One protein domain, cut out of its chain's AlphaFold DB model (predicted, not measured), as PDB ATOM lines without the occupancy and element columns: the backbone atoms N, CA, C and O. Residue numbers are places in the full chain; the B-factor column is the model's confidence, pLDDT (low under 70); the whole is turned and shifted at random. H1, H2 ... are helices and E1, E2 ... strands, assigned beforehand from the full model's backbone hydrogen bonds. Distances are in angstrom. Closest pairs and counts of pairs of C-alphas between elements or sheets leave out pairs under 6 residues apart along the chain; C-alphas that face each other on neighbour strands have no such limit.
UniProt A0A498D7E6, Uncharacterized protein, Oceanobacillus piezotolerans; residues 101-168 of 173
ATOM      1  N   LYS A 101      85.461  48.692   8.190       82.19
ATOM      2  CA  LYS A 101      84.099  48.182   8.410       82.19
ATOM      3  C   LYS A 101      84.070  46.765   8.972       82.19
ATOM      4  O   LYS A 101      83.098  46.391   9.617       82.19
ATOM      5  N   ASP A 102      85.073  45.952   8.663       83.62
ATOM      6  CA  ASP A 102      85.179  44.598   9.196       83.62
ATOM      7  C   ASP A 102      85.769  44.611  10.606       83.62
ATOM      8  O   ASP A 102      85.347  43.813  11.442       83.62
ATOM      9  N   GLU A 103      86.666  45.555  10.898       82.88
ATOM     10  CA  GLU A 103      87.154  45.813  12.255       82.88
ATOM     11  C   GLU A 103      86.027  46.237  13.196       82.88
ATOM     12  O   GLU A 103      85.891  45.652  14.272       82.88
ATOM     13  N   GLU A 104      85.176  47.183  12.786       83.69
ATOM     14  CA  GLU A 104      84.038  47.662  13.590       83.69
ATOM     15  C   GLU A 104      83.137  46.502  14.047       83.69
ATOM     16  O   GLU A 104      82.801  46.395  15.225       83.69
ATOM     17  N   LYS A 105      82.863  45.539  13.157       85.25
ATOM     18  CA  LYS A 105      82.084  44.336  13.499       85.25
ATOM     19  C   LYS A 105      82.753  43.482  14.581       85.25
ATOM     20  O   LYS A 105      82.058  42.855  15.380       85.25
ATOM     21  N   ILE A 106      84.086  43.386  14.577       84.19
ATOM     22  CA  ILE A 106      84.841  42.616  15.577       84.19
ATOM     23  C   ILE A 106      84.796  43.338  16.929       84.19
ATOM     24  O   ILE A 106      84.609  42.680  17.955       84.19
ATOM     25  N   TYR A 107      84.918  44.668  16.930       85.00
ATOM     26  CA  TYR A 107      84.749  45.482  18.136       85.00
ATOM     27  C   TYR A 107      83.342  45.337  18.724       85.00
ATOM     28  O   TYR A 107      83.216  45.159  19.935       85.00
ATOM     29  N   ASP A 108      82.307  45.310  17.885       85.56
ATOM     30  CA  ASP A 108      80.929  45.077  18.324       85.56
ATOM     31  C   ASP A 108      80.743  43.686  18.952       85.56
ATOM     32  O   ASP A 108      80.110  43.551  20.002       85.56
ATOM     33  N   LEU A 109      81.323  42.640  18.344       85.25
ATOM     34  CA  LEU A 109      81.234  41.263  18.848       85.25
ATOM     35  C   LEU A 109      81.873  41.111  20.237       85.25
ATOM     36  O   LEU A 109      81.373  40.357  21.075       85.25
ATOM     37  N   TYR A 110      82.967  41.830  20.488       84.06
ATOM     38  CA  TYR A 110      83.715  41.773  21.741       84.06
ATOM     39  C   TYR A 110      83.609  43.052  22.572       84.06
ATOM     40  O   TYR A 110      84.510  43.333  23.356       84.06
ATOM     41  N   ALA A 111      82.496  43.787  22.498       79.81
ATOM     42  CA  ALA A 111      82.301  45.041  23.240       79.81
ATOM     43  C   ALA A 111      82.486  44.923  24.776       79.81
ATOM     44  O   ALA A 111      82.659  45.927  25.462       79.81
ATOM     45  N   GLY A 112      82.465  43.702  25.326       75.00
ATOM     46  CA  GLY A 112      82.745  43.391  26.733       75.00
ATOM     47  C   GLY A 112      84.113  42.751  27.011       75.00
ATOM     48  O   GLY A 112      84.300  42.223  28.103       75.00
ATOM     49  N   LYS A 113      85.049  42.731  26.054       81.44
ATOM     50  CA  LYS A 113      86.399  42.154  26.199       81.44
ATOM     51  C   LYS A 113      87.457  43.085  25.605       81.44
ATOM     52  O   LYS A 113      87.187  43.836  24.674       81.44
ATOM     53  N   ALA A 114      88.683  43.006  26.109       80.69
ATOM     54  CA  ALA A 114      89.815  43.706  25.521       80.69
ATOM     55  C   ALA A 114      90.314  42.941  24.292       80.69
ATOM     56  O   ALA A 114      90.774  41.804  24.412       80.69
ATOM     57  N   ILE A 115      90.255  43.559  23.113       84.25
ATOM     58  CA  ILE A 115      90.912  43.033  21.913       84.25
ATOM     59  C   ILE A 115      92.381  43.462  21.952       84.25
ATOM     60  O   ILE A 115      92.683  44.653  21.950       84.25
ATOM     61  N   LEU A 116      93.291  42.493  22.008       80.69
ATOM     62  CA  LEU A 116      94.737  42.735  22.033       80.69
ATOM     63  C   LEU A 116      95.333  42.772  20.626       80.69
ATOM     64  O   LEU A 116      96.240  43.552  20.357       80.69
ATOM     65  N   GLU A 117      94.846  41.902  19.742       80.69
ATOM     66  CA  GLU A 117      95.366  41.762  18.384       80.69
ATOM     67  C   GLU A 117      94.291  41.198  17.456       80.69
ATOM     68  O   GLU A 117      93.567  40.268  17.831       80.69
ATOM     69  N   ILE A 118      94.223  41.735  16.237       83.62
ATOM     70  CA  ILE A 118      93.423  41.203  15.136       83.62
ATOM     71  C   ILE A 118      94.386  40.861  14.002       83.62
ATOM     72  O   ILE A 118      95.045  41.740  13.454       83.62
ATOM     73  N   THR A 119      94.467  39.583  13.643       82.44
ATOM     74  CA  THR A 119      95.316  39.103  12.549       82.44
ATOM     75  C   THR A 119      94.432  38.498  11.458       82.44
ATOM     76  O   THR A 119      93.700  37.540  11.745       82.44
ATOM     77  N   PRO A 120      94.473  38.986  10.205       82.31
ATOM     78  CA  PRO A 120      93.773  38.330   9.107       82.31
ATOM     79  C   PRO A 120      94.336  36.918   8.908       82.31
ATOM     80  O   PRO A 120      95.539  36.673   9.011       82.31
ATOM     81  N   SER A 121      93.448  35.953   8.691       81.38
ATOM     82  CA  SER A 121      93.833  34.577   8.390       81.38
ATOM     83  C   SER A 121      94.126  34.421   6.891       81.38
ATOM     84  O   SER A 121      93.690  35.263   6.105       81.38
ATOM     85  N   PRO A 122      94.802  33.342   6.455       73.38
ATOM     86  CA  PRO A 122      94.971  33.069   5.028       73.38
ATOM     87  C   PRO A 122      93.625  32.882   4.320       73.38
ATOM     88  O   PRO A 122      93.515  33.179   3.139       73.38
ATOM     89  N   GLU A 123      92.590  32.414   5.023       78.19
ATOM     90  CA  GLU A 123      91.248  32.280   4.468       78.19
ATOM     91  C   GLU A 123      90.547  33.646   4.491       78.19
ATOM     92  O   GLU A 123      90.407  34.287   5.541       78.19
ATOM     93  N   LYS A 124      90.105  34.101   3.314       78.62
ATOM     94  CA  LYS A 124      89.444  35.397   3.160       78.62
ATOM     95  C   LYS A 124      88.193  35.500   4.032       78.62
ATOM     96  O   LYS A 124      87.322  34.630   4.008       78.62
ATOM     97  N   GLY A 125      88.099  36.602   4.772       79.75
ATOM     98  CA  GLY A 125      86.966  36.889   5.647       79.75
ATOM     99  C   GLY A 125      86.978  36.141   6.978       79.75
ATOM    100  O   GLY A 125      85.948  36.098   7.655       79.75
ATOM    101  N   TYR A 126      88.123  35.571   7.364       83.75
ATOM    102  CA  TYR A 126      88.349  35.021   8.698       83.75
ATOM    103  C   TYR A 126      89.552  35.665   9.377       83.75
ATOM    104  O   TYR A 126      90.618  35.799   8.781       83.75
ATOM    105  N   CYS A 127      89.405  36.006  10.650       84.88
ATOM    106  CA  CYS A 127      90.429  36.664  11.450       84.88
ATOM    107  C   CYS A 127      90.697  35.870  12.725       84.88
ATOM    108  O   CYS A 127      89.785  35.297  13.325       84.88
ATOM    109  N   LYS A 128      91.953  35.873  13.163       84.75
ATOM    110  CA  LYS A 128      92.337  35.473  14.513       84.75
ATOM    111  C   LYS A 128      92.268  36.708  15.394       84.75
ATOM    112  O   LYS A 128      92.879  37.722  15.073       84.75
ATOM    113  N   VAL A 129      91.532  36.620  16.490       84.38
ATOM    114  CA  VAL A 129      91.383  37.707  17.453       84.38
ATOM    115  C   VAL A 129      91.887  37.211  18.797       84.38
ATOM    116  O   VAL A 129      91.391  36.213  19.325       84.38
ATOM    117  N   LYS A 130      92.894  37.892  19.343       83.88
ATOM    118  CA  LYS A 130      93.349  37.672  20.716       83.88
ATOM    119  C   LYS A 130      92.512  38.556  21.625       83.88
ATOM    120  O   LYS A 130      92.614  39.779  21.550       83.88
ATOM    121  N   VAL A 131      91.694  37.936  22.465       84.44
ATOM    122  CA  VAL A 131      90.833  38.640  23.417       84.44
ATOM    123  C   VAL A 131      91.251  38.334  24.847       84.44
ATOM    124  O   VAL A 131      91.693  37.229  25.163       84.44
ATOM    125  N   GLN A 132      91.095  39.318  25.718       78.56
ATOM    126  CA  GLN A 132      91.285  39.192  27.153       78.56
ATOM    127  C   GLN A 132      90.020  39.671  27.861       78.56
ATOM    128  O   GLN A 132      89.419  40.674  27.481       78.56
ATOM    129  N   ASP A 133      89.595  38.928  28.875       78.38
ATOM    130  CA  ASP A 133      88.448  39.312  29.690       78.38
ATOM    131  C   ASP A 133      88.832  40.465  30.631       78.38
ATOM    132  O   ASP A 133      89.903  40.433  31.239       78.38
ATOM    133  N   TYR A 134      87.973  41.480  30.749       71.50
ATOM    134  CA  TYR A 134      88.203  42.608  31.657       71.50
ATOM    135  C   TYR A 134      88.023  42.215  33.127       71.50
ATOM    136  O   TYR A 134      88.674  42.795  33.996       71.50
ATOM    137  N   GLU A 135      87.150  41.243  33.408       68.12
ATOM    138  CA  GLU A 135      86.766  40.857  34.775       68.12
ATOM    139  C   GLU A 135      87.317  39.477  35.190       68.12
ATOM    140  O   GLU A 135      87.136  39.042  36.330       68.12
ATOM    141  N   GLY A 136      88.008  38.784  34.277       62.28
ATOM    142  CA  GLY A 136      88.520  37.425  34.454       62.28
ATOM    143  C   GLY A 136      90.028  37.330  34.745       62.28
ATOM    144  O   GLY A 136      90.735  38.335  34.817       62.28
ATOM    145  N   PRO A 137      90.566  36.105  34.921       64.12
ATOM    146  CA  PRO A 137      92.013  35.890  34.969       64.12
ATOM    147  C   PRO A 137      92.681  36.422  33.690       64.12
ATOM    148  O   PRO A 137      92.081  36.367  32.622       64.12
ATOM    149  N   LEU A 138      93.941  36.870  33.792       65.88
ATOM    150  CA  LEU A 138      94.785  37.429  32.710       65.88
ATOM    151  C   LEU A 138      95.106  36.439  31.561       65.88
ATOM    152  O   LEU A 138      96.138  36.551  30.902       65.88
ATOM    153  N   ASN A 139      94.249  35.455  31.306       69.75
ATOM    154  CA  ASN A 139      94.405  34.489  30.237       69.75
ATOM    155  C   ASN A 139      93.926  35.099  28.921       69.75
ATOM    156  O   ASN A 139      92.761  35.466  28.773       69.75
ATOM    157  N   THR A 140      94.837  35.176  27.960       75.00
ATOM    158  CA  THR A 140      94.511  35.536  26.586       75.00
ATOM    159  C   THR A 140      93.873  34.339  25.892       75.00
ATOM    160  O   THR A 140      94.459  33.257  25.852       75.00
ATOM    161  N   ASP A 141      92.687  34.535  25.330       77.62
ATOM    162  CA  ASP A 141      91.979  33.529  24.546       77.62
ATOM    163  C   ASP A 141      92.102  33.885  23.059       77.62
ATOM    164  O   ASP A 141      91.919  35.040  22.663       77.62
ATOM    165  N   ILE A 142      92.459  32.902  22.233       81.31
ATOM    166  CA  ILE A 142      92.578  33.089  20.786       81.31
ATOM    167  C   ILE A 142      91.293  32.576  20.157       81.31
ATOM    168  O   ILE A 142      91.000  31.379  20.198       81.31
ATOM    169  N   LYS A 143      90.538  33.483  19.545       83.06
ATOM    170  CA  LYS A 143      89.289  33.168  18.857       83.06
ATOM    171  C   LYS A 143      89.439  33.338  17.358       83.06
ATOM    172  O   LYS A 143      90.175  34.199  16.885       83.06
ATOM    173  N   VAL A 144      88.714  32.517  16.611       84.38
ATOM    174  CA  VAL A 144      88.591  32.648  15.160       84.38
ATOM    175  C   VAL A 144      87.229  33.254  14.862       84.38
ATOM    176  O   VAL A 144      86.202  32.741  15.306       84.38
ATOM    177  N   VAL A 145      87.227  34.358  14.126       85.06
ATOM    178  CA  VAL A 145      86.036  35.148  13.820       85.06
ATOM    179  C   VAL A 145      85.851  35.215  12.313       85.06
ATOM    180  O   VAL A 145      86.817  35.412  11.582       85.06
ATOM    181  N   SER A 146      84.616  35.066  11.845       85.94
ATOM    182  CA  SER A 146      84.246  35.336  10.459       85.94
ATOM    183  C   SER A 146      83.651  36.737  10.330       85.94
ATOM    184  O   SER A 146      82.745  37.088  11.086       85.94
ATOM    185  N   VAL A 147      84.138  37.510   9.358       86.25
ATOM    186  CA  VAL A 147      83.659  38.865   9.011       86.25
ATOM    187  C   VAL A 147      82.891  38.909   7.680       86.25
ATOM    188  O   VAL A 147      82.462  39.976   7.245       86.25
ATOM    189  N   ASN A 148      82.687  37.745   7.046       81.44
ATOM    190  CA  ASN A 148      81.954  37.606   5.779       81.44
ATOM    191  C   ASN A 148      80.473  37.997   5.892       81.44
ATOM    192  O   ASN A 148      79.861  38.434   4.918       81.44
ATOM    193  N   ASP A 149      79.901  37.840   7.083       79.75
ATOM    194  CA  ASP A 149      78.527  38.214   7.377       79.75
ATOM    195  C   ASP A 149      78.403  39.719   7.713       79.75
ATOM    196  O   ASP A 149      79.386  40.386   8.058       79.75
ATOM    197  N   PRO A 150      77.180  40.288   7.667       76.81
ATOM    198  CA  PRO A 150      76.926  41.660   8.112       76.81
ATOM    199  C   PRO A 150      77.342  41.932   9.565       76.81
ATOM    200  O   PRO A 150      77.652  43.070   9.898       76.81
ATOM    201  N   ALA A 151      77.363  40.894  10.403       77.62
ATOM    202  CA  ALA A 151      77.865  40.925  11.771       77.62
ATOM    203  C   ALA A 151      78.958  39.865  11.932       77.62
ATOM    204  O   ALA A 151      78.822  38.762  11.395       77.62
ATOM    205  N   ALA A 152      80.015  40.186  12.681       82.69
ATOM    206  CA  ALA A 152      81.077  39.232  12.968       82.69
ATOM    207  C   ALA A 152      80.548  38.077  13.830       82.69
ATOM    208  O   ALA A 152      79.735  38.284  14.734       82.69
ATOM    209  N   LYS A 153      81.002  36.851  13.555       86.06
ATOM    210  CA  LYS A 153      80.602  35.650  14.310       86.06
ATOM    211  C   LYS A 153      81.808  34.810  14.683       86.06
ATOM    212  O   LYS A 153      82.708  34.621  13.865       86.06
ATOM    213  N   GLU A 154      81.797  34.254  15.889       84.06
ATOM    214  CA  GLU A 154      82.766  33.231  16.275       84.06
ATOM    215  C   GLU A 154      82.557  31.955  15.444       84.06
ATOM    216  O   GLU A 154      81.433  31.484  15.245       84.06
ATOM    217  N   VAL A 155      83.653  31.392  14.936       83.56
ATOM    218  CA  VAL A 155      83.641  30.121  14.209       83.56
ATOM    219  C   VAL A 155      83.789  28.985  15.216       83.56
ATOM    220  O   VAL A 155      84.785  28.911  15.929       83.56
ATOM    221  N   HIS A 156      82.814  28.076  15.251       78.44
ATOM    222  CA  HIS A 156      82.826  26.908  16.144       78.44
ATOM    223  C   HIS A 156      83.157  25.585  15.438       78.44
ATOM    224  O   HIS A 156      83.195  24.545  16.087       78.44
ATOM    225  N   ASP A 157      83.384  25.603  14.121       77.25
ATOM    226  CA  ASP A 157      83.765  24.408  13.365       77.25
ATOM    227  C   ASP A 157      85.211  23.999  13.707       77.25
ATOM    228  O   ASP A 157      86.143  24.728  13.347       77.25
ATOM    229  N   PRO A 158      85.430  22.852  14.381       74.19
ATOM    230  CA  PRO A 158      86.749  22.461  14.867       74.19
ATOM    231  C   PRO A 158      87.769  22.278  13.739       74.19
ATOM    232  O   PRO A 158      88.928  22.645  13.915       74.19
ATOM    233  N   GLN A 159      87.355  21.792  12.561       74.94
ATOM    234  CA  GLN A 159      88.283  21.568  11.444       74.94
ATOM    235  C   GLN A 159      88.802  22.890  10.869       74.94
ATOM    236  O   GLN A 159      89.990  23.026  10.565       74.94
ATOM    237  N   ARG A 160      87.920  23.888  10.752       72.06
ATOM    238  CA  ARG A 160      88.273  25.213  10.229       72.06
ATOM    239  C   ARG A 160      89.065  26.034  11.252       72.06
ATOM    240  O   ARG A 160      90.025  26.708  10.886       72.06
ATOM    241  N   VAL A 161      88.706  25.936  12.534       76.25
ATOM    242  CA  VAL A 161      89.444  26.586  13.630       76.25
ATOM    243  C   VAL A 161      90.878  26.061  13.702       76.25
ATOM    244  O   VAL A 161      91.812  26.862  13.741       76.25
ATOM    245  N   GLU A 162      91.081  24.742  13.644       75.75
ATOM    246  CA  GLU A 162      92.425  24.149  13.639       75.75
ATOM    247  C   GLU A 162      93.249  24.576  12.418       75.75
ATOM    248  O   GLU A 162      94.424  24.917  12.564       75.75
ATOM    249  N   ALA A 163      92.646  24.619  11.225       74.31
ATOM    250  CA  ALA A 163      93.333  25.050  10.006       74.31
ATOM    251  C   ALA A 163      93.841  26.503  10.103       74.31
ATOM    252  O   ALA A 163      94.991  26.790   9.763       74.31
ATOM    253  N   ILE A 164      93.010  27.410  10.627       76.06
ATOM    254  CA  ILE A 164      93.338  28.835  10.765       76.06
ATOM    255  C   ILE A 164      94.361  29.077  11.885       76.06
ATOM    256  O   ILE A 164      95.281  29.890  11.728       76.06
ATOM    257  N   LEU A 165      94.236  28.370  13.011       77.25
ATOM    258  CA  LEU A 165      95.174  28.488  14.129       77.25
ATOM    259  C   LEU A 165      96.565  27.944  13.772       77.25
ATOM    260  O   LEU A 165      97.567  28.574  14.115       77.25
ATOM    261  N   ASN A 166      96.642  26.825  13.045       74.19
ATOM    262  CA  ASN A 166      97.917  26.199  12.687       74.19
ATOM    263  C   ASN A 166      98.716  26.987  11.641       74.19
ATOM    264  O   ASN A 166      99.940  26.877  11.613       74.19
ATOM    265  N   TYR A 167      98.067  27.826  10.828       64.81
ATOM    266  CA  TYR A 167      98.753  28.594   9.786       64.81
ATOM    267  C   TYR A 167      99.818  29.563  10.329       64.81
ATOM    268  O   TYR A 167     100.859  29.735   9.712       64.81
ATOM    269  N   GLY A 168      99.601  30.158  11.508       55.78
ATOM    270  CA  GLY A 168     100.556  31.106  12.110       55.78
ATOM    271  C   GLY A 168     101.605  30.475  13.027       55.78
ATOM    272  O   GLY A 168     102.473  31.182  13.519       55.78
TER     273      GLY A 168
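Overview. This is residues 101 to 168 of the 173 residues of an uncharacterized protein of Oceanobacillus piezotolerans (UniProt A0A498D7E6). A small, strongly twisted sheet of three strands, E1, E2 and E3, forms the middle of this domain, with one short helix over each of its faces: H1 runs slantwise to the strands on one face, and H2 crosses them on the other. The loop between E2 and E3 lies at one end of the sheet, and a long link leads from E3 to H2. The printed part has 68 residues, with two named helices and three named strands in the order H1 E1 E2 E3 H2; the sheet's order is E1 - E2 - E3, all antiparallel, and the class is mixed, helices and strands. The whole is compact, with a radius of gyration of the C-alphas of 11.5 A, and rounded, spanning 31 by 26 by 18 A.

Along the chain. H1, residues 101 to 109, begins with C-alpha 101 at (84.099, 48.182, 8.410) and is 12.8 A long from first to last C-alpha. E1, residues 113 to 120, measures 19.0 A and bends by 65 degrees at residue 116. E2, residues 126 to 133, measures 21.4 A and ends with C-alpha 133 at (88.448, 39.312, 29.690). E3, residues 140 to 146, measures 19.1 A. H2, residues 158 to 167, measures 14.4 A and ends with C-alpha 167 at (98.753, 28.594, 9.786).

Arrangement. E1, E2 and E3 make a meander, each strand the antiparallel neighbour of the one before, with E1 and E3 as edge strands. The hairpin E1 and E2 has N 116 and O 130 within hydrogen-bond range at 2.8 A, and N 130 and O 117 at 2.9 A. In the hairpin E2 and E3, N 129 and O 143 are within hydrogen-bond range at 2.8 A. Residues 145 to 146 of E3 also pair antiparallel with residues 153 to 154. H1 is on the sheet at a height of 8.1 A, over E2, at 35 degrees to it on the local plane; its closest C-alphas to E1 are those of Tyr 107 and Ile 115, 7.6 A apart. H2 is on the opposite face at a height of 9.5 A, over E2 and E3, and runs across the strands at 85 degrees to E2 on the local plane. The closest C-alphas of E3 and H2 are those of Val 144 and Val 161, 6.3 A apart. H1 and H2 are apart. In H2 every O i to N i+4 pair is within hydrogen-bond range; in H1, 4 of 5 are.

Size, cuts and confidence. The two C-alphas farthest apart, those of Lys 124 and Glu 135, are 32.2 A apart. The printed part has no cut. The links H1 to E1 and E1 to E2 are tight, E2 to E3 is short, and E3 to H2, with 11 residues, is long. The mean pLDDT of the printed part is 79.0; residues 135 to 139 and 167 to 168 are under 70.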